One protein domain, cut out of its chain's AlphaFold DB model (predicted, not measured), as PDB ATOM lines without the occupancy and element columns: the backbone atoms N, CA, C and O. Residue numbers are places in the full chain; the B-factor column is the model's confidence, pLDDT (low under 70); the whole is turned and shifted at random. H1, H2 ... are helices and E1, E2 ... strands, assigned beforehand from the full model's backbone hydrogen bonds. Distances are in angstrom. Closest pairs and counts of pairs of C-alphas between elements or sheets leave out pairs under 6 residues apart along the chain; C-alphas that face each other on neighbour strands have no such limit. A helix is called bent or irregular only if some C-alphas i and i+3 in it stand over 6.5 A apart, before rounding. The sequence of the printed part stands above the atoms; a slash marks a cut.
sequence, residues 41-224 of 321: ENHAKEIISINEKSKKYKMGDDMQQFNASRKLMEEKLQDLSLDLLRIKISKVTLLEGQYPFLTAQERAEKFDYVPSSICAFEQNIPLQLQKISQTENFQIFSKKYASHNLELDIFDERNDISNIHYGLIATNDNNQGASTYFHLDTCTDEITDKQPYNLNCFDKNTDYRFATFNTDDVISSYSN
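Overview. This is residues 41 to 224 of the 321 residues of an uncharacterized protein of Candidatus Nitrosopumilus sediminis (UniProt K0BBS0). One twisted, curled sheet of six strands has four helices, H2, H4, H5 and H6, over one face and no named helix over the other. At the end of the sheet where E1 lies, H1 packs on H2 as a helical hairpin; H6 covers part of the opposite end, and the short H3 lies off the sheet, touching no helix. The printed part has 184 residues, with six named helices and six named strands in the order H1 H2 E1 H3 H4 H5 E2 E3 E4 E5 E6 H6, of mixed class. The sheet runs E1 E2 E3 E4 E5 E6 and is mixed, E1 and E2 parallel and the other neighbours antiparallel. The whole is compact, with a radius of gyration of the C-alphas of 16.9 A and spans of 50 by 34 by 33 A.

Along the chain. H1, residues 41 to 59, begins at C-alpha 41 (-34.630, 456.319, -2.767) and is 27.0 A long. H2, residues 63 to 84, is 30.6 A long. E1 is residues 91 to 94, and H3 residues 104 to 111. H4, residues 122 to 133, is 17.7 A long and irregular, with C-alphas 123 and 126 7.2 A apart. H5, residues 136 to 145, is 14.3 A long. E2, residues 149 to 157, begins at C-alpha 149 (-50.746, 474.093, -19.342) and is 25.0 A long. E3, residues 163 to 171, is 25.5 A long, and E4, residues 177 to 185, 26.8 A. E5 is residues 199 to 203, and E6, residues 206 to 212, is 17.5 A long. H6, residues 215 to 223, ends at C-alpha 223 (-50.537, 464.980, -35.882).

Arrangement. E1 and E2 are parallel at 14 degrees, with N 93 and O 152 2.9 A apart, within hydrogen-bond range. With H3, H4 and H5 between them they form a strand-helix-strand unit, two parallel neighbour strands joined through helices. E2 E3 E4 E5 E6 form a meander, each strand the antiparallel neighbour of the one before. Pairs within hydrogen-bond range are N 153 and O 167 of E2 and E3, 2.8 A, N 168 and O 180 of E3 and E4, 2.8 A, N 179 and O 200 of E4 and E5, 2.8 A, and N 201 and O 210 of E5 and E6, 2.9 A. H1 touches H2, closest at the C-alphas of Tyr 57 and Phe 66, 5.1 A, at a shallow tilt of 19 degrees, opposite ways, a helical hairpin. With residues 122 to 126 alone, H4 touches H1, closest at the C-alphas of Ala 44 and Gln 123, 4.4 A. H2 is on the sheet, 6.2 A over it and slantwise to the strands, at 54 degrees to E1 on the local plane. On the same face, H4 and H5 lie over E3 and E4 at heights of 8.9 A and 9.4 A. H6, on that face too, lies over E5 at a height of 9.7 A. H5 and H6 only just touch, with 3 pairs of C-alphas within 8 A, the closest those of Lys 144 and Tyr 222, 6.4 A. Every O i to N i+4 pair is within hydrogen-bond range in H1, H3, H5 and H6; the count is 16 of 18 in H2 and 6 of 8 in H4.

Size, cuts and confidence. The C-alphas farthest apart, those of Gly 60 and Asn 224, are 51.5 A apart. The printed part has no cut, and the link from E4 to E5, residues 186 to 198, is long. The mean pLDDT of the printed part is 86.0; residues 111 to 118, 159 to 161 and 204 to 208 are under 70.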
ATOM      1  N   GLU A  41     -34.471 456.669  -4.176       80.56
ATOM      2  CA  GLU A  41     -34.630 456.319  -2.767       80.56
ATOM      3  C   GLU A  41     -34.882 457.542  -1.869       80.56
ATOM      4  O   GLU A  41     -35.679 457.474  -0.934       80.56
ATOM      5  N   ASN A  42     -34.232 458.676  -2.146       83.38
ATOM      6  CA  ASN A  42     -34.435 459.895  -1.361       83.38
ATOM      7  C   ASN A  42     -35.827 460.481  -1.610       83.38
ATOM      8  O   ASN A  42     -36.512 460.858  -0.660       83.38
ATOM      9  N   HIS A  43     -36.262 460.496  -2.869       87.50
ATOM     10  CA  HIS A  43     -37.605 460.938  -3.232       87.50
ATOM     11  C   HIS A  43     -38.689 460.044  -2.631       87.50
ATOM     12  O   HIS A  43     -39.647 460.549  -2.051       87.50
ATOM     13  N   ALA A  44     -38.497 458.725  -2.691       87.75
ATOM     14  CA  ALA A  44     -39.401 457.754  -2.090       87.75
ATOM     15  C   ALA A  44     -39.562 457.993  -0.581       87.75
ATOM     16  O   ALA A  44     -40.682 458.095  -0.087       87.75
ATOM     17  N   LYS A  45     -38.456 458.162   0.160       89.50
ATOM     18  CA  LYS A  45     -38.486 458.426   1.613       89.50
ATOM     19  C   LYS A  45     -39.279 459.681   1.974       89.50
ATOM     20  O   LYS A  45     -39.997 459.689   2.973       89.50
ATOM     21  N   GLU A  46     -39.140 460.739   1.185       91.50
ATOM     22  CA  GLU A  46     -39.838 462.001   1.418       91.50
ATOM     23  C   GLU A  46     -41.343 461.873   1.165       91.50
ATOM     24  O   GLU A  46     -42.133 462.244   2.033       91.50
ATOM     25  N   ILE A  47     -41.732 461.256   0.042       93.06
ATOM     26  CA  ILE A  47     -43.135 460.951  -0.274       93.06
ATOM     27  C   ILE A  47     -43.758 460.107   0.844       93.06
ATOM     28  O   ILE A  47     -44.799 460.481   1.384       93.06
ATOM     29  N   ILE A  48     -43.105 459.017   1.264       92.44
ATOM     30  CA  ILE A  48     -43.585 458.166   2.367       92.44
ATOM     31  C   ILE A  48     -43.801 459.002   3.633       92.44
ATOM     32  O   ILE A  48     -44.850 458.917   4.268       92.44
ATOM     33  N   SER A  49     -42.833 459.851   3.995       94.31
ATOM     34  CA  SER A  49     -42.928 460.682   5.198       94.31
ATOM     35  C   SER A  49     -44.120 461.640   5.161       94.31
ATOM     36  O   SER A  49     -44.809 461.798   6.174       94.31
ATOM     37  N   ILE A  50     -44.380 462.270   4.012       95.69
ATOM     38  CA  ILE A  50     -45.528 463.164   3.835       95.69
ATOM     39  C   ILE A  50     -46.836 462.359   3.893       95.69
ATOM     40  O   ILE A  50     -47.756 462.756   4.607       95.69
ATOM     41  N   ASN A  51     -46.906 461.201   3.225       94.12
ATOM     42  CA  ASN A  51     -48.087 460.331   3.242       94.12
ATOM     43  C   ASN A  51     -48.451 459.892   4.673       94.12
ATOM     44  O   ASN A  51     -49.596 460.037   5.099       94.12
ATOM     45  N   GLU A  52     -47.464 459.444   5.455       93.06
ATOM     46  CA  GLU A  52     -47.646 459.022   6.850       93.06
ATOM     47  C   GLU A  52     -48.093 460.164   7.773       93.06
ATOM     48  O   GLU A  52     -48.919 459.964   8.668       93.06
ATOM     49  N   LYS A  53     -47.595 461.389   7.560       95.06
ATOM     50  CA  LYS A  53     -48.098 462.575   8.273       95.06
ATOM     51  C   LYS A  53     -49.560 462.841   7.929       95.06
ATOM     52  O   LYS A  53     -50.372 463.023   8.834       95.06
ATOM     53  N   SER A  54     -49.909 462.798   6.644       94.25
ATOM     54  CA  SER A  54     -51.280 463.005   6.177       94.25
ATOM     55  C   SER A  54     -52.251 461.970   6.752       94.25
ATOM     56  O   SER A  54     -53.346 462.350   7.165       94.25
ATOM     57  N   LYS A  55     -51.853 460.691   6.858       91.69
ATOM     58  CA  LYS A  55     -52.639 459.650   7.552       91.69
ATOM     59  C   LYS A  55     -52.911 460.026   9.005       91.69
ATOM     60  O   LYS A  55     -54.065 460.050   9.418       91.69
ATOM     61  N   LYS A  56     -51.869 460.397   9.757       93.69
ATOM     62  CA  LYS A  56     -51.999 460.789  11.171       93.69
ATOM     63  C   LYS A  56     -52.936 461.978  11.363       93.69
ATOM     64  O   LYS A  56     -53.781 461.932  12.249       93.69
ATOM     65  N   TYR A  57     -52.817 463.016  10.533       94.69
ATOM     66  CA  TYR A  57     -53.693 464.188  10.621       94.69
ATOM     67  C   TYR A  57     -55.145 463.853  10.279       94.69
ATOM     68  O   TYR A  57     -56.044 464.283  10.994       94.69
ATOM     69  N   LYS A  58     -55.377 463.025   9.251       90.56
ATOM     70  CA  LYS A  58     -56.726 462.584   8.874       90.56
ATOM     71  C   LYS A  58     -57.377 461.710   9.946       90.56
ATOM     72  O   LYS A  58     -58.552 461.886  10.220       90.56
ATOM     73  N   MET A  59     -56.630 460.795  10.569       88.69
ATOM     74  CA  MET A  59     -57.144 459.957  11.666       88.69
ATOM     75  C   MET A  59     -57.406 460.747  12.954       88.69
ATOM     76  O   MET A  59     -58.211 460.321  13.774       88.69
ATOM     77  N   GLY A  60     -56.704 461.866  13.156       91.19
ATOM     78  CA  GLY A  60     -56.888 462.761  14.299       91.19
ATOM     79  C   GLY A  60     -57.880 463.904  14.064       91.19
ATOM     80  O   GLY A  60     -57.910 464.816  14.885       91.19
ATOM     81  N   ASP A  61     -58.624 463.894  12.949       91.31
ATOM     82  CA  ASP A  61     -59.551 464.954  12.517       91.31
ATOM     83  C   ASP A  61     -58.928 466.370  12.403       91.31
ATOM     84  O   ASP A  61     -59.630 467.384  12.385       91.31
ATOM     85  N   ASP A  62     -57.600 466.473  12.260       95.56
ATOM     86  CA  ASP A  62     -56.895 467.742  12.036       95.56
ATOM     87  C   ASP A  62     -56.865 468.083  10.538       95.56
ATOM     88  O   ASP A  62     -55.868 467.907   9.828       95.56
ATOM     89  N   MET A  63     -57.999 468.574  10.037       95.00
ATOM     90  CA  MET A  63     -58.173 468.875   8.612       95.00
ATOM     91  C   MET A  63     -57.274 470.009   8.109       95.00
ATOM     92  O   MET A  63     -56.930 470.045   6.926       95.00
ATOM     93  N   GLN A  64     -56.856 470.928   8.984       96.81
ATOM     94  CA  GLN A  64     -55.948 472.006   8.598       96.81
ATOM     95  C   GLN A  64     -54.554 471.450   8.291       96.81
ATOM     96  O   GLN A  64     -53.998 471.749   7.231       96.81
ATOM     97  N   GLN A  65     -54.004 470.621   9.183       96.81
ATOM     98  CA  GLN A  65     -52.705 469.985   8.959       96.81
ATOM     99  C   GLN A  65     -52.761 468.946   7.839       96.81
ATOM    100  O   GLN A  65     -51.820 468.844   7.050       96.81
ATOM    101  N   PHE A  66     -53.879 468.228   7.700       95.56
ATOM    102  CA  PHE A  66     -54.099 467.327   6.571       95.56
ATOM    103  C   PHE A  66     -54.004 468.065   5.228       95.56
ATOM    104  O   PHE A  66     -53.239 467.651   4.357       95.56
ATOM    105  N   ASN A  67     -54.711 469.190   5.074       95.25
ATOM    106  CA  ASN A  67     -54.688 469.978   3.841       95.25
ATOM    107  C   ASN A  67     -53.302 470.578   3.554       95.25
ATOM    108  O   ASN A  67     -52.863 470.586   2.406       95.25
ATOM    109  N   ALA A  68     -52.586 471.036   4.586       96.44
ATOM    110  CA  ALA A  68     -51.215 471.523   4.437       96.44
ATOM    111  C   ALA A  68     -50.255 470.407   3.980       96.44
ATOM    112  O   ALA A  68     -49.439 470.614   3.085       96.44
ATOM    113  N   SER A  69     -50.388 469.211   4.557       96.12
ATOM    114  CA  SER A  69     -49.584 468.033   4.210       96.12
ATOM    115  C   SER A  69     -49.898 467.513   2.800       96.12
ATOM    116  O   SER A  69     -48.985 467.174   2.048       96.12
ATOM    117  N   ARG A  70     -51.173 467.528   2.388       95.38
ATOM    118  CA  ARG A  70     -51.586 467.238   1.007       95.38
ATOM    119  C   ARG A  70     -50.954 468.212   0.016       95.38
ATOM    120  O   ARG A  70     -50.378 467.770  -0.970       95.38
ATOM    121  N   LYS A  71     -51.030 469.517   0.287       96.25
ATOM    122  CA  LYS A  71     -50.431 470.538  -0.580       96.25
ATOM    123  C   LYS A  71     -48.919 470.336  -0.726       96.25
ATOM    124  O   LYS A  71     -48.403 470.406  -1.832       96.25
ATOM    125  N   LEU A  72     -48.232 470.010   0.370       96.25
ATOM    126  CA  LEU A  72     -46.805 469.683   0.340       96.25
ATOM    127  C   LEU A  72     -46.507 468.447  -0.527       96.25
ATOM    128  O   LEU A  72     -45.502 468.421  -1.233       96.25
ATOM    129  N   MET A  73     -47.369 467.423  -0.493       95.62
ATOM    130  CA  MET A  73     -47.248 466.263  -1.381       95.62
ATOM    131  C   MET A  73     -47.404 466.664  -2.855       95.62
ATOM    132  O   MET A  73     -46.591 466.258  -3.681       95.62
ATOM    133  N   GLU A  74     -48.425 467.460  -3.186       95.94
ATOM    134  CA  GLU A  74     -48.680 467.950  -4.550       95.94
ATOM    135  C   GLU A  74     -47.495 468.782  -5.078       95.94
ATOM    136  O   GLU A  74     -47.010 468.517  -6.176       95.94
ATOM    137  N   GLU A  75     -46.959 469.707  -4.272       94.75
ATOM    138  CA  GLU A  75     -45.751 470.487  -4.592       94.75
ATOM    139  C   GLU A  75     -44.540 469.571  -4.825       94.75
ATOM    140  O   GLU A  75     -43.812 469.720  -5.806       94.75
ATOM    141  N   LYS A  76     -44.354 468.553  -3.976       93.94
ATOM    142  CA  LYS A  76     -43.220 467.639  -4.121       93.94
ATOM    143  C   LYS A  76     -43.297 466.787  -5.385       93.94
ATOM    144  O   LYS A  76     -42.285 466.551  -6.043       93.94
ATOM    145  N   LEU A  77     -44.488 466.299  -5.711       94.06
ATOM    146  CA  LEU A  77     -44.740 465.523  -6.923       94.06
ATOM    147  C   LEU A  77     -44.613 466.390  -8.181       94.06
ATOM    148  O   LEU A  77     -44.173 465.903  -9.225       94.06
ATOM    149  N   GLN A  78     -44.949 467.678  -8.081       93.75
ATOM    150  CA  GLN A  78     -44.745 468.643  -9.152       93.75
ATOM    151  C   GLN A  78     -43.254 468.825  -9.454       93.75
ATOM    152  O   GLN A  78     -42.859 468.707 -10.615       93.75
ATOM    153  N   ASP A  79     -42.426 469.030  -8.426       90.12
ATOM    154  CA  ASP A  79     -40.969 469.131  -8.579       90.12
ATOM    155  C   ASP A  79     -40.392 467.862  -9.222       90.12
ATOM    156  O   ASP A  79     -39.638 467.916 -10.191       90.12
ATOM    157  N   LEU A  80     -40.825 466.695  -8.738       89.62
ATOM    158  CA  LEU A  80     -40.416 465.393  -9.264       89.62
ATOM    159  C   LEU A  80     -40.771 465.170 -10.730       89.62
ATOM    160  O   LEU A  80     -40.055 464.467 -11.446       89.62
ATOM    161  N   SER A  81     -41.881 465.744 -11.180       89.31
ATOM    162  CA  SER A  81     -42.328 465.604 -12.560       89.31
ATOM    163  C   SER A  81     -41.336 466.242 -13.532       89.31
ATOM    164  O   SER A  81     -41.070 465.672 -14.589       89.31
ATOM    165  N   LEU A  82     -40.714 467.366 -13.162       86.25
ATOM    166  CA  LEU A  82     -39.675 467.979 -13.989       86.25
ATOM    167  C   LEU A  82     -38.476 467.039 -14.169       86.25
ATOM    168  O   LEU A  82     -37.964 466.891 -15.278       86.25
ATOM    169  N   ASP A  83     -38.076 466.355 -13.103       85.12
ATOM    170  CA  ASP A  83     -36.873 465.524 -13.085       85.12
ATOM    171  C   ASP A  83     -37.092 464.188 -13.800       85.12
ATOM    172  O   ASP A  83     -36.231 463.705 -14.543       85.12
ATOM    173  N   LEU A  84     -38.261 463.589 -13.574       89.94
ATOM    174  CA  LEU A  84     -38.552 462.209 -13.947       89.94
ATOM    175  C   LEU A  84     -39.366 462.105 -15.235       89.94
ATOM    176  O   LEU A  84     -39.088 461.223 -16.044       89.94
ATOM    177  N   LEU A  85     -40.312 463.025 -15.460       89.88
ATOM    178  CA  LEU A  85     -41.067 463.117 -16.714       89.88
ATOM    179  C   LEU A  85     -40.378 464.013 -17.752       89.88
ATOM    180  O   LEU A  85     -40.698 463.924 -18.935       89.88
ATOM    181  N   ARG A  86     -39.420 464.859 -17.336       86.38
ATOM    182  CA  ARG A  86     -38.717 465.834 -18.198       86.38
ATOM    183  C   ARG A  86     -39.639 466.864 -18.847       86.38
ATOM    184  O   ARG A  86     -39.326 467.410 -19.904       86.38
ATOM    185  N   ILE A  87     -40.768 467.136 -18.204       87.81
ATOM    186  CA  ILE A  87     -41.739 468.144 -18.621       87.81
ATOM    187  C   ILE A  87     -42.117 469.009 -17.432       87.81
ATOM    188  O   ILE A  87     -42.150 468.552 -16.290       87.81
ATOM    189  N   LYS A  88     -42.438 470.271 -17.706       89.38
ATOM    190  CA  LYS A  88     -42.987 471.150 -16.683       89.38
ATOM    191  C   LYS A  88     -44.460 470.807 -16.477       89.38
ATOM    192  O   LYS A  88     -45.269 471.020 -17.374       89.38
ATOM    193  N   ILE A  89     -44.790 470.320 -15.289       92.56
ATOM    194  CA  ILE A  89     -46.168 470.180 -14.823       92.56
ATOM    195  C   ILE A  89     -46.529 471.440 -14.038       92.56
ATOM    196  O   ILE A  89     -45.809 471.846 -13.128       92.56
ATOM    197  N   SER A  90     -47.627 472.091 -14.399       92.19
ATOM    198  CA  SER A  90     -48.111 473.305 -13.737       92.19
ATOM    199  C   SER A  90     -48.860 473.018 -12.444       92.19
ATOM    200  O   SER A  90     -48.906 473.877 -11.564       92.19
ATOM    201  N   LYS A  91     -49.460 471.831 -12.333       94.44
ATOM    202  CA  LYS A  91     -50.232 471.413 -11.167       94.44
ATOM    203  C   LYS A  91     -50.266 469.894 -11.062       94.44
ATOM    204  O   LYS A  91     -50.470 469.213 -12.063       94.44
ATOM    205  N   VAL A  92     -50.110 469.390  -9.843       95.62
ATOM    206  CA  VAL A  92     -50.415 467.999  -9.503       95.62
ATOM    207  C   VAL A  92     -51.705 467.967  -8.693       95.62
ATOM    208  O   VAL A  92     -51.851 468.760  -7.761       95.62
ATOM    209  N   THR A  93     -52.623 467.062  -9.022       94.06
ATOM    210  CA  THR A  93     -53.850 466.851  -8.246       94.06
ATOM    211  C   THR A  93     -53.851 465.462  -7.618       94.06
ATOM    212  O   THR A  93     -53.727 464.449  -8.306       94.06
ATOM    213  N   LEU A  94     -54.064 465.408  -6.302       91.50
ATOM    214  CA  LEU A  94     -54.377 464.170  -5.587       91.50
ATOM    215  C   LEU A  94     -55.889 464.094  -5.352       91.50
ATOM    216  O   LEU A  94     -56.450 464.950  -4.665       91.50
ATOM    217  N   LEU A  95     -56.572 463.104  -5.934       80.56
ATOM    218  CA  LEU A  95     -58.039 463.054  -5.902       80.56
ATOM    219  C   LEU A  95     -58.579 462.925  -4.464       80.56
ATOM    220  O   LEU A  95     -58.068 462.161  -3.635       80.56
ATOM    221  N   GLU A  96     -59.643 463.669  -4.162       71.19
ATOM    222  CA  GLU A  96     -60.331 463.577  -2.876       71.19
ATOM    223  C   GLU A  96     -60.886 462.163  -2.650       71.19
ATOM    224  O   GLU A  96     -61.313 461.480  -3.577       71.19
ATOM    225  N   GLY A  97     -60.820 461.683  -1.406       73.75
ATOM    226  CA  GLY A  97     -61.198 460.309  -1.061       73.75
ATOM    227  C   GLY A  97     -60.133 459.251  -1.380       73.75
ATOM    228  O   GLY A  97     -60.155 458.200  -0.742       73.75
ATOM    229  N   GLN A  98     -59.168 459.553  -2.259       80.00
ATOM    230  CA  GLN A  98     -58.065 458.657  -2.648       80.00
ATOM    231  C   GLN A  98     -56.737 458.976  -1.937       80.00
ATOM    232  O   GLN A  98     -55.846 458.132  -1.875       80.00
ATOM    233  N   TYR A  99     -56.617 460.177  -1.358       87.56
ATOM    234  CA  TYR A  99     -55.496 460.600  -0.511       87.56
ATOM    235  C   TYR A  99     -55.923 460.753   0.972       87.56
ATOM    236  O   TYR A  99     -57.053 461.188   1.257       87.56
ATOM    237  N   PRO A 100     -55.070 460.421   1.965       89.69
ATOM    238  CA  PRO A 100     -53.733 459.839   1.849       89.69
ATOM    239  C   PRO A 100     -53.788 458.416   1.298       89.69
ATOM    240  O   PRO A 100     -54.811 457.743   1.428       89.69
ATOM    241  N   PHE A 101     -52.694 457.968   0.683       87.62
ATOM    242  CA  PHE A 101     -52.632 456.642   0.081       87.62
ATOM    243  C   PHE A 101     -52.613 455.585   1.179       87.62
ATOM    244  O   PHE A 101     -51.694 455.551   2.000       87.62
ATOM    245  N   LEU A 102     -53.640 454.741   1.204       79.56
ATOM    246  CA  LEU A 102     -53.811 453.710   2.223       79.56
ATOM    247  C   LEU A 102     -52.830 452.548   2.011       79.56
ATOM    248  O   LEU A 102     -52.465 452.212   0.882       79.56
ATOM    249  N   THR A 103     -52.415 451.905   3.093       73.75
ATOM    250  CA  THR A 103     -51.662 450.648   3.026       73.75
ATOM    251  C   THR A 103     -52.552 449.486   2.577       73.75
ATOM    252  O   THR A 103     -53.781 449.579   2.559       73.75
ATOM    253  N   ALA A 104     -51.916 448.361   2.245       70.94
ATOM    254  CA  ALA A 104     -52.592 447.100   1.953       70.94
ATOM    255  C   ALA A 104     -53.551 446.672   3.070       70.94
ATOM    256  O   ALA A 104     -54.705 446.339   2.813       70.94
ATOM    257  N   GLN A 105     -53.069 446.746   4.312       73.06
ATOM    258  CA  GLN A 105     -53.815 446.359   5.500       73.06
ATOM    259  C   GLN A 105     -55.035 447.263   5.714       73.06
ATOM    260  O   GLN A 105     -56.146 446.767   5.863       73.06
ATOM    261  N   GLU A 106     -54.853 448.584   5.639       75.75
ATOM    262  CA  GLU A 106     -55.948 449.553   5.792       75.75
ATOM    263  C   GLU A 106     -57.011 449.409   4.689       75.75
ATOM    264  O   GLU A 106     -58.198 449.618   4.936       75.75
ATOM    265  N   ARG A 107     -56.612 449.041   3.461       72.75
ATOM    266  CA  ARG A 107     -57.557 448.760   2.368       72.75
ATOM    267  C   ARG A 107     -58.310 447.453   2.576       72.75
ATOM    268  O   ARG A 107     -59.521 447.442   2.380       72.75
ATOM    269  N   ALA A 108     -57.622 446.388   2.980       70.44
ATOM    270  CA  ALA A 108     -58.258 445.110   3.282       70.44
ATOM    271  C   ALA A 108     -59.312 445.260   4.388       70.44
ATOM    272  O   ALA A 108     -60.433 444.788   4.237       70.44
ATOM    273  N   GLU A 109     -58.998 446.007   5.447       73.00
ATOM    274  CA  GLU A 109     -59.938 446.294   6.538       73.00
ATOM    275  C   GLU A 109     -61.140 447.137   6.090       73.00
ATOM    276  O   GLU A 109     -62.245 446.960   6.599       73.00
ATOM    277  N   LYS A 110     -60.945 448.057   5.137       72.50
ATOM    278  CA  LYS A 110     -61.995 448.972   4.677       72.50
ATOM    279  C   LYS A 110     -62.921 448.374   3.612       72.50
ATOM    280  O   LYS A 110     -64.073 448.794   3.529       72.50
ATOM    281  N   PHE A 111     -62.428 447.451   2.790       68.06
ATOM    282  CA  PHE A 111     -63.121 447.001   1.578       68.06
ATOM    283  C   PHE A 111     -63.181 445.470   1.400       68.06
ATOM    284  O   PHE A 111     -63.638 445.012   0.359       68.06
ATOM    285  N   ASP A 112     -62.747 444.682   2.394       65.12
ATOM    286  CA  ASP A 112     -62.774 443.205   2.380       65.12
ATOM    287  C   ASP A 112     -61.981 442.565   1.215       65.12
ATOM    288  O   ASP A 112     -62.341 441.529   0.660       65.12
ATOM    289  N   TYR A 113     -60.868 443.196   0.817       62.69
ATOM    290  CA  TYR A 113     -59.955 442.654  -0.198       62.69
ATOM    291  C   TYR A 113     -58.939 441.671   0.390       62.69
ATOM    292  O   TYR A 113     -58.511 441.797   1.538       62.69
ATOM    293  N   VAL A 114     -58.452 440.746  -0.445       58.84
ATOM    294  CA  VAL A 114     -57.308 439.890  -0.110       58.84
ATOM    295  C   VAL A 114     -56.035 440.758  -0.045       58.84
ATOM    296  O   VAL A 114     -55.613 441.277  -1.077       58.84
ATOM    297  N   PRO A 115     -55.369 440.906   1.120       57.22
ATOM    298  CA  PRO A 115     -54.266 441.862   1.291       57.22
ATOM    299  C   PRO A 115     -53.063 441.637   0.362       57.22
ATOM    300  O   PRO A 115     -52.300 442.565   0.109       57.22
ATOM    301  N   SER A 116     -52.866 440.412  -0.140       57.59
ATOM    302  CA  SER A 116     -51.690 440.034  -0.932       57.59
ATOM    303  C   SER A 116     -51.653 440.617  -2.347       57.59
ATOM    304  O   SER A 116     -50.625 440.489  -3.003       57.59
ATOM    305  N   SER A 117     -52.741 441.226  -2.833       58.09
ATOM    306  CA  SER A 117     -52.794 441.875  -4.151       58.09
ATOM    307  C   SER A 117     -52.609 443.395  -4.096       58.09
ATOM    308  O   SER A 117     -52.742 444.056  -5.121       58.09
ATOM    309  N   ILE A 118     -52.341 443.975  -2.920       64.00
ATOM    310  CA  ILE A 118     -52.278 445.427  -2.709       64.00
ATOM    311  C   ILE A 118     -50.922 445.754  -2.075       64.00
ATOM    312  O   ILE A 118     -50.629 445.286  -0.981       64.00
ATOM    313  N   CYS A 119     -50.091 446.570  -2.726       71.94
ATOM    314  CA  CYS A 119     -48.801 447.008  -2.175       71.94
ATOM    315  C   CYS A 119     -48.814 448.501  -1.829       71.94
ATOM    316  O   CYS A 119     -49.561 449.280  -2.422       71.94
ATOM    317  N   ALA A 120     -48.003 448.903  -0.845       72.19
ATOM    318  CA  ALA A 120     -47.747 450.313  -0.550       72.19
ATOM    319  C   ALA A 120     -46.927 450.915  -1.702       72.19
ATOM    320  O   ALA A 120     -45.732 450.645  -1.833       72.19
ATOM    321  N   PHE A 121     -47.597 451.663  -2.577       80.62
ATOM    322  CA  PHE A 121     -47.037 452.120  -3.848       80.62
ATOM    323  C   PHE A 121     -46.385 453.501  -3.752       80.62
ATOM    324  O   PHE A 121     -45.691 453.911  -4.676       80.62
ATOM    325  N   GLU A 122     -46.594 454.244  -2.660       84.62
ATOM    326  CA  GLU A 122     -46.121 455.626  -2.538       84.62
ATOM    327  C   GLU A 122     -44.599 455.736  -2.720       84.62
ATOM    328  O   GLU A 122     -44.096 456.696  -3.299       84.62
ATOM    329  N   GLN A 123     -43.864 454.703  -2.305       83.81
ATOM    330  CA  GLN A 123     -42.418 454.593  -2.480       83.81
ATOM    331  C   GLN A 123     -41.998 454.408  -3.948       83.81
ATOM    332  O   GLN A 123     -40.879 454.762  -4.317       83.81
ATOM    333  N   ASN A 124     -42.895 453.883  -4.783       86.88
ATOM    334  CA  ASN A 124     -42.644 453.583  -6.186       86.88
ATOM    335  C   ASN A 124     -43.041 454.730  -7.116       86.88
ATOM    336  O   ASN A 124     -42.607 454.718  -8.265       86.88
ATOM    337  N   ILE A 125     -43.795 455.738  -6.649       89.81
ATOM    338  CA  ILE A 125     -44.218 456.884  -7.476       89.81
ATOM    339  C   ILE A 125     -43.051 457.466  -8.297       89.81
ATOM    340  O   ILE A 125     -43.210 457.623  -9.507       89.81
ATOM    341  N   PRO A 126     -41.845 457.707  -7.735       90.12
ATOM    342  CA  PRO A 126     -40.713 458.175  -8.532       90.12
ATOM    343  C   PRO A 126     -40.341 457.234  -9.698       90.12
ATOM    344  O   PRO A 126     -40.166 457.673 -10.834       90.12
ATOM    345  N   LEU A 127     -40.253 455.924  -9.452       87.50
ATOM    346  CA  LEU A 127     -39.968 454.945 -10.506       87.50
ATOM    347  C   LEU A 127     -41.096 454.898 -11.548       87.50
ATOM    348  O   LEU A 127     -40.826 454.829 -12.745       87.50
ATOM    349  N   GLN A 128     -42.350 454.962 -11.106       90.62
ATOM    350  CA  GLN A 128     -43.530 454.929 -11.968       90.62
ATOM    351  C   GLN A 128     -43.565 456.138 -12.915       90.62
ATOM    352  O   GLN A 128     -43.731 455.956 -14.120       90.62
ATOM    353  N   LEU A 129     -43.279 457.350 -12.418       92.31
ATOM    354  CA  LEU A 129     -43.120 458.542 -13.262       92.31
ATOM    355  C   LEU A 129     -42.017 458.340 -14.312       92.31
ATOM    356  O   LEU A 129     -42.225 458.610 -15.496       92.31
ATOM    357  N   GLN A 130     -40.863 457.786 -13.925       89.94
ATOM    358  CA  GLN A 130     -39.807 457.486 -14.892       89.94
ATOM    359  C   GLN A 130     -40.276 456.493 -15.967       89.94
ATOM    360  O   GLN A 130     -40.002 456.713 -17.147       89.94
ATOM    361  N   LYS A 131     -40.982 455.419 -15.594       89.88
ATOM    362  CA  LYS A 131     -41.511 454.437 -16.555       89.88
ATOM    363  C   LYS A 131     -42.511 455.074 -17.520       89.88
ATOM    364  O   LYS A 131     -42.395 454.869 -18.724       89.88
ATOM    365  N   ILE A 132     -43.424 455.908 -17.020       92.56
ATOM    366  CA  ILE A 132     -44.387 456.653 -17.848       92.56
ATOM    367  C   ILE A 132     -43.660 457.501 -18.896       92.56
ATOM    368  O   ILE A 132     -44.023 457.455 -20.072       92.56
ATOM    369  N   SER A 133     -42.583 458.194 -18.502       92.12
ATOM    370  CA  SER A 133     -41.794 459.047 -19.407       92.12
ATOM    371  C   SER A 133     -41.204 458.302 -20.618       92.12
ATOM    372  O   SER A 133     -40.870 458.904 -21.642       92.12
ATOM    373  N   GLN A 134     -41.060 456.980 -20.504       89.94
ATOM    374  CA  GLN A 134     -40.481 456.114 -21.529       89.94
ATOM    375  C   GLN A 134     -41.530 455.559 -22.496       89.94
ATOM    376  O   GLN A 134     -41.156 454.982 -23.515       89.94
ATOM    377  N   THR A 135     -42.821 455.734 -22.206       90.94
ATOM    378  CA  THR A 135     -43.896 455.254 -23.077       90.94
ATOM    379  C   THR A 135     -44.025 456.118 -24.329       90.94
ATOM    380  O   THR A 135     -43.833 457.336 -24.300       90.94
ATOM    381  N   GLU A 136     -44.379 455.489 -25.447       91.50
ATOM    382  CA  GLU A 136     -44.541 456.185 -26.726       91.50
ATOM    383  C   GLU A 136     -45.684 457.212 -26.667       91.50
ATOM    384  O   GLU A 136     -45.505 458.367 -27.055       91.50
ATOM    385  N   ASN A 137     -46.828 456.840 -26.081       92.50
ATOM    386  CA  ASN A 137     -47.970 457.742 -25.929       92.50
ATOM    387  C   ASN A 137     -47.618 458.982 -25.080       92.50
ATOM    388  O   ASN A 137     -47.953 460.101 -25.471       92.50
ATOM    389  N   PHE A 138     -46.855 458.829 -23.986       94.50
ATOM    390  CA  PHE A 138     -46.349 459.978 -23.225       94.50
ATOM    391  C   PHE A 138     -45.475 460.895 -24.086       94.50
ATOM    392  O   PHE A 138     -45.652 462.115 -24.069       94.50
ATOM    393  N   GLN A 139     -44.531 460.334 -24.846       93.50
ATOM    394  CA  GLN A 139     -43.603 461.117 -25.667       93.50
ATOM    395  C   GLN A 139     -44.333 461.920 -26.746       93.50
ATOM    396  O   GLN A 139     -43.996 463.080 -26.989       93.50
ATOM    397  N   ILE A 140     -45.354 461.337 -27.376       93.75
ATOM    398  CA  ILE A 140     -46.132 462.027 -28.408       93.75
ATOM    399  C   ILE A 140     -47.050 463.085 -27.778       93.75
ATOM    400  O   ILE A 140     -47.063 464.227 -28.246       93.75
ATOM    401  N   PHE A 141     -47.755 462.747 -26.692       95.44
ATOM    402  CA  PHE A 141     -48.630 463.678 -25.976       95.44
ATOM    403  C   PHE A 141     -47.844 464.895 -25.474       95.44
ATOM    404  O   PHE A 141     -48.168 466.036 -25.805       95.44
ATOM    405  N   SER A 142     -46.766 464.660 -24.722       93.94
ATOM    406  CA  SER A 142     -45.927 465.727 -24.169       93.94
ATOM    407  C   SER A 142     -45.338 466.616 -25.259       93.94
ATOM    408  O   SER A 142     -45.299 467.832 -25.095       93.94
ATOM    409  N   LYS A 143     -44.949 466.046 -26.405       93.56
ATOM    410  CA  LYS A 143     -44.471 466.816 -27.556       93.56
ATOM    411  C   LYS A 143     -45.560 467.707 -28.153       93.56
ATOM    412  O   LYS A 143     -45.275 468.870 -28.433       93.56
ATOM    413  N   LYS A 144     -46.780 467.193 -28.363       94.94
ATOM    414  CA  LYS A 144     -47.892 467.991 -28.910       94.94
ATOM    415  C   LYS A 144     -48.260 469.142 -27.981       94.94
ATOM    416  O   LYS A 144     -48.505 470.249 -28.451       94.94
ATOM    417  N   TYR A 145     -48.280 468.883 -26.675       95.31
ATOM    418  CA  TYR A 145     -48.804 469.824 -25.692       95.31
ATOM    419  C   TYR A 145     -47.734 470.589 -24.899       95.31
ATOM    420  O   TYR A 145     -48.064 471.274 -23.935       95.31
ATOM    421  N   ALA A 146     -46.464 470.537 -25.319       90.81
ATOM    422  CA  ALA A 146     -45.328 471.128 -24.601       90.81
ATOM    423  C   ALA A 146     -45.460 472.638 -24.317       90.81
ATOM    424  O   ALA A 146     -44.873 473.139 -23.362       90.81
ATOM    425  N   SER A 147     -46.198 473.373 -25.155       90.06
ATOM    426  CA  SER A 147     -46.422 474.819 -25.012       90.06
ATOM    427  C   SER A 147     -47.670 475.182 -24.202       90.06
ATOM    428  O   SER A 147     -48.031 476.356 -24.143       90.06
ATOM    429  N   HIS A 148     -48.364 474.197 -23.637       92.88
ATOM    430  CA  HIS A 148     -49.650 474.371 -22.968       92.88
ATOM    431  C   HIS A 148     -49.561 474.092 -21.469       92.88
ATOM    432  O   HIS A 148     -48.538 473.643 -20.952       92.88
ATOM    433  N   ASN A 149     -50.647 474.393 -20.757       92.56
ATOM    434  CA  ASN A 149     -50.746 474.093 -19.342       92.56
ATOM    435  C   ASN A 149     -50.907 472.577 -19.155       92.56
ATOM    436  O   ASN A 149     -51.899 472.017 -19.618       92.56
ATOM    437  N   LEU A 150     -49.935 471.936 -18.498       95.25
ATOM    438  CA  LEU A 150     -49.945 470.501 -18.221       95.25
ATOM    439  C   LEU A 150     -50.249 470.241 -16.744       95.25
ATOM    440  O   LEU A 150     -49.585 470.792 -15.865       95.25
ATOM    441  N   GLU A 151     -51.222 469.382 -16.476       95.69
ATOM    442  CA  GLU A 151     -51.591 468.915 -15.138       95.69
ATOM    443  C   GLU A 151     -51.367 467.404 -15.042       95.69
ATOM    444  O   GLU A 151     -51.546 466.679 -16.024       95.69
ATOM    445  N   LEU A 152     -50.955 466.943 -13.863       96.25
ATOM    446  CA  LEU A 152     -50.775 465.529 -13.556       96.25
ATOM    447  C   LEU A 152     -51.712 465.134 -12.417       96.25
ATOM    448  O   LEU A 152     -51.576 465.614 -11.293       96.25
ATOM    449  N   ASP A 153     -52.612 464.209 -12.692       94.44
ATOM    450  CA  ASP A 153     -53.494 463.625 -11.695       94.44
ATOM    451  C   ASP A 153     -52.942 462.266 -11.267       94.44
ATOM    452  O   ASP A 153     -52.574 461.445 -12.108       94.44
ATOM    453  N   ILE A 154     -52.882 462.019  -9.957       92.06
ATOM    454  CA  ILE A 154     -52.461 460.730  -9.394       92.06
ATOM    455  C   ILE A 154     -53.546 460.248  -8.446       92.06
ATOM    456  O   ILE A 154     -53.880 460.925  -7.465       92.06
ATOM    457  N   PHE A 155     -54.093 459.066  -8.716       86.62
ATOM    458  CA  PHE A 155     -55.118 458.488  -7.863       86.62
ATOM    459  C   PHE A 155     -55.060 456.967  -7.784       86.62
ATOM    460  O   PHE A 155     -54.485 456.267  -8.614       86.62
ATOM    461  N   ASP A 156     -55.626 456.478  -6.690       83.69
ATOM    462  CA  ASP A 156     -55.474 455.118  -6.214       83.69
ATOM    463  C   ASP A 156     -56.687 454.254  -6.604       83.69
ATOM    464  O   ASP A 156     -57.687 454.186  -5.887       83.69
ATOM    465  N   GLU A 157     -56.595 453.570  -7.744       79.56
ATOM    466  CA  GLU A 157     -57.650 452.702  -8.289       79.56
ATOM    467  C   GLU A 157     -57.563 451.243  -7.802       79.56
ATOM    468  O   GLU A 157     -58.172 450.335  -8.373       79.56
ATOM    469  N   ARG A 158     -56.861 450.977  -6.692       75.44
ATOM    470  CA  ARG A 158     -56.721 449.617  -6.132       75.44
ATOM    471  C   ARG A 158     -58.039 448.974  -5.656       75.44
ATOM    472  O   ARG A 158     -57.993 447.889  -5.092       75.44
ATOM    473  N   ASN A 159     -59.192 449.623  -5.843       60.62
ATOM    474  CA  ASN A 159     -60.511 449.045  -5.563       60.62
ATOM    475  C   ASN A 159     -60.926 447.999  -6.619       60.62
ATOM    476  O   ASN A 159     -61.644 447.064  -6.291       60.62
ATOM    477  N   ASP A 160     -60.454 448.108  -7.862       55.19
ATOM    478  CA  ASP A 160     -60.978 447.262  -8.944       55.19
ATOM    479  C   ASP A 160     -59.904 446.360  -9.580       55.19
ATOM    480  O   ASP A 160     -60.190 445.208  -9.905       55.19
ATOM    481  N   ILE A 161     -58.658 446.845  -9.753       60.66
ATOM    482  CA  ILE A 161     -57.608 446.146 -10.542       60.66
ATOM    483  C   ILE A 161     -56.188 446.334  -9.949       60.66
ATOM    484  O   ILE A 161     -55.194 446.196 -10.647       60.66
ATOM    485  N   SER A 162     -56.042 446.670  -8.661       71.44
ATOM    486  CA  SER A 162     -54.715 446.888  -8.034       71.44
ATOM    487  C   SER A 162     -53.793 447.883  -8.779       71.44
ATOM    488  O   SER A 162     -52.566 447.787  -8.684       71.44
ATOM    489  N   ASN A 163     -54.380 448.861  -9.477       82.19
ATOM    490  CA  ASN A 163     -53.676 449.842 -10.306       82.19
ATOM    491  C   ASN A 163     -53.551 451.207  -9.623       82.19
ATOM    492  O   ASN A 163     -54.426 451.621  -8.859       82.19
ATOM    493  N   ILE A 164     -52.491 451.938  -9.973       86.88
ATOM    494  CA  ILE A 164     -52.399 453.392  -9.805       86.88
ATOM    495  C   ILE A 164     -52.619 454.055 -11.145       86.88
ATOM    496  O   ILE A 164     -51.987 453.682 -12.133       86.88
ATOM    497  N   HIS A 165     -53.481 455.062 -11.143       90.81
ATOM    498  CA  HIS A 165     -53.765 455.865 -12.311       90.81
ATOM    499  C   HIS A 165     -52.945 457.152 -12.296       90.81
ATOM    500  O   HIS A 165     -52.925 457.887 -11.304       90.81
ATOM    501  N   TYR A 166     -52.333 457.440 -13.441       93.25
ATOM    502  CA  TYR A 166     -51.632 458.679 -13.740       93.25
ATOM    503  C   TYR A 166     -52.281 459.361 -14.940       93.25
ATOM    504  O   TYR A 166     -52.070 458.942 -16.077       93.25
ATOM    505  N   GLY A 167     -53.061 460.411 -14.701       94.00
ATOM    506  CA  GLY A 167     -53.709 461.203 -15.743       94.00
ATOM    507  C   GLY A 167     -52.831 462.381 -16.147       94.00
ATOM    508  O   GLY A 167     -52.453 463.178 -15.297       94.00
ATOM    509  N   LEU A 168     -52.513 462.521 -17.431       95.25
ATOM    510  CA  LEU A 168     -51.809 463.687 -17.964       95.25
ATOM    511  C   LEU A 168     -52.785 464.526 -18.784       95.25
ATOM    512  O   LEU A 168     -53.340 464.054 -19.778       95.25
ATOM    513  N   ILE A 169     -52.993 465.768 -18.360       94.88
ATOM    514  CA  ILE A 169     -54.018 466.658 -18.901       94.88
ATOM    515  C   ILE A 169     -53.342 467.897 -19.478       94.88
ATOM    516  O   ILE A 169     -52.503 468.512 -18.830       94.88
ATOM    517  N   ALA A 170     -53.726 468.282 -20.688       95.25
ATOM    518  CA  ALA A 170     -53.315 469.516 -21.332       95.25
ATOM    519  C   ALA A 170     -54.517 470.442 -21.501       95.25
ATOM    520  O   ALA A 170     -55.573 470.012 -21.966       95.25
ATOM    521  N   THR A 171     -54.343 471.722 -21.181       93.44
ATOM    522  CA  THR A 171     -55.358 472.760 -21.397       93.44
ATOM    523  C   THR A 171     -54.771 473.972 -22.115       93.44
ATOM    524  O   THR A 171     -53.623 474.359 -21.877       93.44
ATOM    525  N   ASN A 172     -55.550 474.573 -23.019       91.56
ATOM    526  CA  ASN A 172     -55.196 475.840 -23.668       91.56
ATOM    527  C   ASN A 172     -56.026 477.023 -23.144       91.56
ATOM    528  O   ASN A 172     -56.982 476.855 -22.389       91.56
ATOM    529  N   ASP A 173     -55.694 478.228 -23.611       90.31
ATOM    530  CA  ASP A 173     -56.355 479.483 -23.217       90.31
ATOM    531  C   ASP A 173     -57.844 479.544 -23.611       90.31
ATOM    532  O   ASP A 173     -58.629 480.313 -23.051       90.31
ATOM    533  N   ASN A 174     -58.263 478.698 -24.554       88.31
ATOM    534  CA  ASN A 174     -59.653 478.536 -24.968       88.31
ATOM    535  C   ASN A 174     -60.376 477.443 -24.161       88.31
ATOM    536  O   ASN A 174     -61.406 476.965 -24.621       88.31
ATOM    537  N   ASN A 175     -59.844 477.040 -22.997       84.50
ATOM    538  CA  ASN A 175     -60.227 475.889 -22.158       84.50
ATOM    539  C   ASN A 175     -60.569 474.613 -22.942       84.50
ATOM    540  O   ASN A 175     -61.406 473.825 -22.505       84.50
ATOM    541  N   GLN A 176     -59.946 474.404 -24.098       89.88
ATOM    542  CA  GLN A 176     -59.971 473.093 -24.724       89.88
ATOM    543  C   GLN A 176     -59.035 472.196 -23.919       89.88
ATOM    544  O   GLN A 176     -57.978 472.643 -23.464       89.88
ATOM    545  N   GLY A 177     -59.448 470.951 -23.725       91.31
ATOM    546  CA  GLY A 177     -58.730 469.955 -22.949       91.31
ATOM    547  C   GLY A 177     -58.331 468.761 -23.805       91.31
ATOM    548  O   GLY A 177     -59.051 468.361 -24.720       91.31
ATOM    549  N   ALA A 178     -57.197 468.170 -23.473       94.75
ATOM    550  CA  ALA A 178     -56.809 466.843 -23.915       94.75
ATOM    551  C   ALA A 178     -56.333 466.060 -22.698       94.75
ATOM    552  O   ALA A 178     -55.610 466.620 -21.878       94.75
ATOM    553  N   SER A 179     -56.689 464.787 -22.564       94.12
ATOM    554  CA  SER A 179     -56.089 463.954 -21.524       94.12
ATOM    555  C   SER A 179     -55.742 462.559 -22.005       94.12
ATOM    556  O   SER A 179     -56.508 461.914 -22.724       94.12
ATOM    557  N   THR A 180     -54.576 462.098 -21.566       94.50
ATOM    558  CA  THR A 180     -54.192 460.690 -21.602       94.50
ATOM    559  C   THR A 180     -54.060 460.152 -20.179       94.50
ATOM    560  O   THR A 180     -54.006 460.935 -19.231       94.50
ATOM    561  N   TYR A 181     -53.994 458.836 -20.010       92.81
ATOM    562  CA  TYR A 181     -53.675 458.229 -18.729       92.81
ATOM    563  C   TYR A 181     -52.738 457.035 -18.876       92.81
ATOM    564  O   TYR A 181     -52.548 456.527 -19.983       92.81
ATOM    565  N   PHE A 182     -52.182 456.613 -17.742       92.69
ATOM    566  CA  PHE A 182     -51.344 455.432 -17.602       92.69
ATOM    567  C   PHE A 182     -51.733 454.677 -16.332       92.69
ATOM    568  O   PHE A 182     -51.832 455.290 -15.264       92.69
ATOM    569  N   HIS A 183     -51.906 453.363 -16.434       90.75
ATOM    570  CA  HIS A 183     -52.088 452.485 -15.284       90.75
ATOM    571  C   HIS A 183     -50.829 451.673 -15.015       90.75
ATOM    572  O   HIS A 183     -50.244 451.072 -15.920       90.75
ATOM    573  N   LEU A 184     -50.421 451.650 -13.748       88.69
ATOM    574  CA  LEU A 184     -49.317 450.823 -13.284       88.69
ATOM    575  C   LEU A 184     -49.766 449.931 -12.134       88.69
ATOM    576  O   LEU A 184     -50.450 450.386 -11.215       88.69
ATOM    577  N   ASP A 185     -49.343 448.670 -12.182       84.50
ATOM    578  CA  ASP A 185     -49.542 447.716 -11.100       84.50
ATOM    579  C   ASP A 185     -48.820 448.205  -9.845       84.50
ATOM    580  O   ASP A 185     -47.675 448.662  -9.877       84.50
ATOM    581  N   THR A 186     -49.495 448.101  -8.712       77.06
ATOM    582  CA  THR A 186     -48.994 448.678  -7.460       77.06
ATOM    583  C   THR A 186     -47.861 447.902  -6.812       77.06
ATOM    584  O   THR A 186     -47.154 448.457  -5.971       77.06
ATOM    585  N   CYS A 187     -47.700 446.634  -7.172       77.81
ATOM    586  CA  CYS A 187     -46.722 445.712  -6.618       77.81
ATOM    587  C   CYS A 187     -45.542 445.468  -7.564       77.81
ATOM    588  O   CYS A 187     -44.413 445.329  -7.095       77.81
ATOM    589  N   THR A 188     -45.787 445.388  -8.873       79.38
ATOM    590  CA  THR A 188     -44.752 445.109  -9.885       79.38
ATOM    591  C   THR A 188     -44.261 446.369 -10.597       79.38
ATOM    592  O   THR A 188     -43.221 446.345 -11.263       79.38
ATOM    593  N   ASP A 189     -44.992 447.481 -10.464       75.88
ATOM    594  CA  ASP A 189     -44.792 448.715 -11.224       75.88
ATOM    595  C   ASP A 189     -44.846 448.490 -12.746       75.88
ATOM    596  O   ASP A 189     -44.286 449.284 -13.510       75.88
ATOM    597  N   GLU A 190     -45.408 447.373 -13.208       84.00
ATOM    598  CA  GLU A 190     -45.599 447.102 -14.630       84.00
ATOM    599  C   GLU A 190     -46.730 447.973 -15.165       84.00
ATOM    600  O   GLU A 190     -47.714 448.223 -14.475       84.00
ATOM    601  N   ILE A 191     -46.588 448.451 -16.401       82.50
ATOM    602  CA  ILE A 191     -47.675 449.162 -17.075       82.50
ATOM    603  C   ILE A 191     -48.751 448.127 -17.407       82.50
ATOM    604  O   ILE A 191     -48.482 447.169 -18.132       82.50
ATOM    605  N   THR A 192     -49.951 448.314 -16.864       82.94
ATOM    606  CA  THR A 192     -51.066 447.360 -16.974       82.94
ATOM    607  C   THR A 192     -52.082 447.745 -18.043       82.94
ATOM    608  O   THR A 192     -53.045 447.008 -18.280       82.94
ATOM    609  N   ASP A 193     -51.875 448.878 -18.718       78.38
ATOM    610  CA  ASP A 193     -52.750 449.335 -19.788       78.38
ATOM    611  C   ASP A 193     -52.856 448.297 -20.906       78.38
ATOM    612  O   ASP A 193     -51.908 448.017 -21.638       78.38
ATOM    613  N   LYS A 194     -54.070 447.773 -21.095       72.62
ATOM    614  CA  LYS A 194     -54.403 446.944 -22.262       72.62
ATOM    615  C   LYS A 194     -54.453 447.761 -23.555       72.62
ATOM    616  O   LYS A 194     -54.382 447.188 -24.636       72.62
ATOM    617  N   GLN A 195     -54.627 449.078 -23.437       75.44
ATOM    618  CA  GLN A 195     -54.704 450.026 -24.543       75.44
ATOM    619  C   GLN A 195     -53.632 451.105 -24.320       75.44
ATOM    620  O   GLN A 195     -53.881 452.055 -23.582       75.44
ATOM    621  N   PRO A 196     -52.427 450.962 -24.903       77.31
ATOM    622  CA  PRO A 196     -51.309 451.879 -24.643       77.31
ATOM    623  C   PRO A 196     -51.555 453.294 -25.188       77.31
ATOM    624  O   PRO A 196     -50.884 454.248 -24.792       77.31
ATOM    625  N   TYR A 197     -52.524 453.424 -26.094       87.50
ATOM    626  CA  TYR A 197     -52.995 454.679 -26.650       87.50
ATOM    627  C   TYR A 197     -54.400 454.951 -26.147       87.50
ATOM    628  O   TYR A 197     -55.316 454.168 -26.369       87.50
ATOM    629  N   ASN A 198     -54.550 456.080 -25.471       91.56
ATOM    630  CA  ASN A 198     -55.823 456.626 -25.041       91.56
ATOM    631  C   ASN A 198     -55.749 458.139 -25.226       91.56
ATOM    632  O   ASN A 198     -54.748 458.761 -24.864       91.56
ATOM    633  N   LEU A 199     -56.825 458.730 -25.725       94.12
ATOM    634  CA  LEU A 199     -56.969 460.174 -25.785       94.12
ATOM    635  C   LEU A 199     -58.415 460.566 -25.519       94.12
ATOM    636  O   LEU A 199     -59.331 460.096 -26.189       94.12
ATOM    637  N   ASN A 200     -58.599 461.487 -24.582       92.50
ATOM    638  CA  ASN A 200     -59.851 462.196 -24.368       92.50
ATOM    639  C   ASN A 200     -59.686 463.627 -24.873       92.50
ATOM    640  O   ASN A 200     -58.757 464.314 -24.455       92.50
ATOM    641  N   CYS A 201     -60.594 464.087 -25.728       91.94
ATOM    642  CA  CYS A 201     -60.698 465.489 -26.119       91.94
ATOM    643  C   CYS A 201     -61.905 466.139 -25.434       91.94
ATOM    644  O   CYS A 201     -62.990 465.554 -25.398       91.94
ATOM    645  N   PHE A 202     -61.708 467.357 -24.926       85.88
ATOM    646  CA  PHE A 202     -62.722 468.185 -24.273       85.88
ATOM    647  C   PHE A 202     -62.799 469.537 -24.993       85.88
ATOM    648  O   PHE A 202     -61.779 470.214 -25.138       85.88
ATOM    649  N   ASP A 203     -63.985 469.962 -25.427       74.75
ATOM    650  CA  ASP A 203     -64.194 471.310 -25.976       74.75
ATOM    651  C   ASP A 203     -64.925 472.196 -24.951       74.75
ATOM    652  O   ASP A 203     -65.864 471.761 -24.293       74.75
ATOM    653  N   LYS A 204     -64.508 473.460 -24.817       58.81
ATOM    654  CA  LYS A 204     -65.136 474.457 -23.933       58.81
ATOM    655  C   LYS A 204     -66.559 474.819 -24.369       58.81
ATOM    656  O   LYS A 204     -67.337 475.295 -23.547       58.81
ATOM    657  N   ASN A 205     -66.890 474.643 -25.650       56.00
ATOM    658  CA  ASN A 205     -68.141 475.136 -26.237       56.00
ATOM    659  C   ASN A 205     -69.208 474.057 -26.443       56.00
ATOM    660  O   ASN A 205     -70.334 474.367 -26.831       56.00
ATOM    661  N   THR A 206     -68.865 472.797 -26.200       50.22
ATOM    662  CA  THR A 206     -69.772 471.662 -26.345       50.22
ATOM    663  C   THR A 206     -69.438 470.665 -25.250       50.22
ATOM    664  O   THR A 206     -68.262 470.375 -25.067       50.22
ATOM    665  N   ASP A 207     -70.429 470.032 -24.620       51.53
ATOM    666  CA  ASP A 207     -70.228 468.860 -23.739       51.53
ATOM    667  C   ASP A 207     -69.651 467.631 -24.489       51.53
ATOM    668  O   ASP A 207     -69.753 466.486 -24.044       51.53
ATOM    669  N   TYR A 208     -69.076 467.850 -25.673       54.03
ATOM    670  CA  TYR A 208     -68.445 466.867 -26.521       54.03
ATOM    671  C   TYR A 208     -67.141 466.403 -25.880       54.03
ATOM    672  O   TYR A 208     -66.059 466.958 -26.077       54.03
ATOM    673  N   ARG A 209     -67.288 465.347 -25.088       71.81
ATOM    674  CA  ARG A 209     -66.214 464.454 -24.693       71.81
ATOM    675  C   ARG A 209     -66.156 463.339 -25.727       71.81
ATOM    676  O   ARG A 209     -67.066 462.513 -25.783       71.81
ATOM    677  N   PHE A 210     -65.091 463.302 -26.518       86.00
ATOM    678  CA  PHE A 210     -64.777 462.118 -27.310       86.00
ATOM    679  C   PHE A 210     -63.530 461.460 -26.741       86.00
ATOM    680  O   PHE A 210     -62.498 462.112 -26.573       86.00
ATOM    681  N   ALA A 211     -63.655 460.180 -26.413       88.69
ATOM    682  CA  ALA A 211     -62.569 459.339 -25.944       88.69
ATOM    683  C   ALA A 211     -62.277 458.289 -27.012       88.69
ATOM    684  O   ALA A 211     -63.206 457.780 -27.632       88.69
ATOM    685  N   THR A 212     -61.015 457.952 -27.236       91.00
ATOM    686  CA  THR A 212     -60.658 456.815 -28.086       91.00
ATOM    687  C   THR A 212     -59.420 456.107 -27.568       91.00
ATOM    688  O   THR A 212     -58.512 456.727 -27.014       91.00
ATOM    689  N   PHE A 213     -59.422 454.802 -27.780       90.94
ATOM    690  CA  PHE A 213     -58.340 453.845 -27.598       90.94
ATOM    691  C   PHE A 213     -57.822 453.318 -28.944       90.94
ATOM    692  O   PHE A 213     -56.912 452.492 -28.985       90.94
ATOM    693  N   ASN A 214     -58.416 453.762 -30.056       91.94
ATOM    694  CA  ASN A 214     -57.961 453.423 -31.391       91.94
ATOM    695  C   ASN A 214     -56.641 454.152 -31.678       91.94
ATOM    696  O   ASN A 214     -56.574 455.382 -31.665       91.94
ATOM    697  N   THR A 215     -55.586 453.384 -31.927       91.56
ATOM    698  CA  THR A 215     -54.223 453.895 -32.070       91.56
ATOM    699  C   THR A 215     -54.108 454.876 -33.236       91.56
ATOM    700  O   THR A 215     -53.490 455.931 -33.084       91.56
ATOM    701  N   ASP A 216     -54.730 454.567 -34.374       91.31
ATOM    702  CA  ASP A 216     -54.647 455.400 -35.574       91.31
ATOM    703  C   ASP A 216     -55.359 456.739 -35.363       91.31
ATOM    704  O   ASP A 216     -54.827 457.793 -35.723       91.31
ATOM    705  N   ASP A 217     -56.513 456.725 -34.693       92.31
ATOM    706  CA  ASP A 217     -57.247 457.942 -34.347       92.31
ATOM    707  C   ASP A 217     -56.469 458.815 -33.351       92.31
ATOM    708  O   ASP A 217     -56.414 460.039 -33.509       92.31
ATOM    709  N   VAL A 218     -55.837 458.204 -32.339       93.56
ATOM    710  CA  VAL A 218     -54.983 458.918 -31.376       93.56
ATOM    711  C   VAL A 218     -53.798 459.572 -32.095       93.56
ATOM    712  O   VAL A 218     -53.569 460.773 -31.940       93.56
ATOM    713  N   ILE A 219     -53.065 458.818 -32.920       92.44
ATOM    714  CA  ILE A 219     -51.894 459.320 -33.657       92.44
ATOM    715  C   ILE A 219     -52.296 460.413 -34.657       92.44
ATOM    716  O   ILE A 219     -51.605 461.436 -34.775       92.44
ATOM    717  N   SER A 220     -53.421 460.231 -35.351       92.38
ATOM    718  CA  SER A 220     -53.993 461.221 -36.267       92.38
ATOM    719  C   SER A 220     -54.353 462.512 -35.530       92.38
ATOM    720  O   SER A 220     -53.926 463.600 -35.929       92.38
ATOM    721  N   SER A 221     -55.036 462.397 -34.385       93.50
ATOM    722  CA  SER A 221     -55.347 463.533 -33.514       93.50
ATOM    723  C   SER A 221     -54.080 464.252 -33.061       93.50
ATOM    724  O   SER A 221     -54.018 465.483 -33.080       93.50
ATOM    725  N   TYR A 222     -53.013 463.519 -32.731       92.94
ATOM    726  CA  TYR A 222     -51.757 464.147 -32.337       92.94
ATOM    727  C   TYR A 222     -51.047 464.891 -33.476       92.94
ATOM    728  O   TYR A 222     -50.380 465.899 -33.237       92.94
ATOM    729  N   SER A 223     -51.224 464.433 -34.709       91.25
ATOM    730  CA  SER A 223     -50.537 464.980 -35.882       91.25
ATOM    731  C   SER A 223     -51.308 466.104 -36.576       91.25
ATOM    732  O   SER A 223     -50.732 466.829 -37.390       91.25
ATOM    733  N   ASN A 224     -52.598 466.271 -36.273       88.62
ATOM    734  CA  ASN A 224     -53.415 467.320 -36.872       88.62
ATOM    735  C   ASN A 224     -53.134 468.713 -36.269       88.62
ATOM    736  O   ASN A 224     -52.527 468.862 -35.206       88.62
TER     737      ASN A 224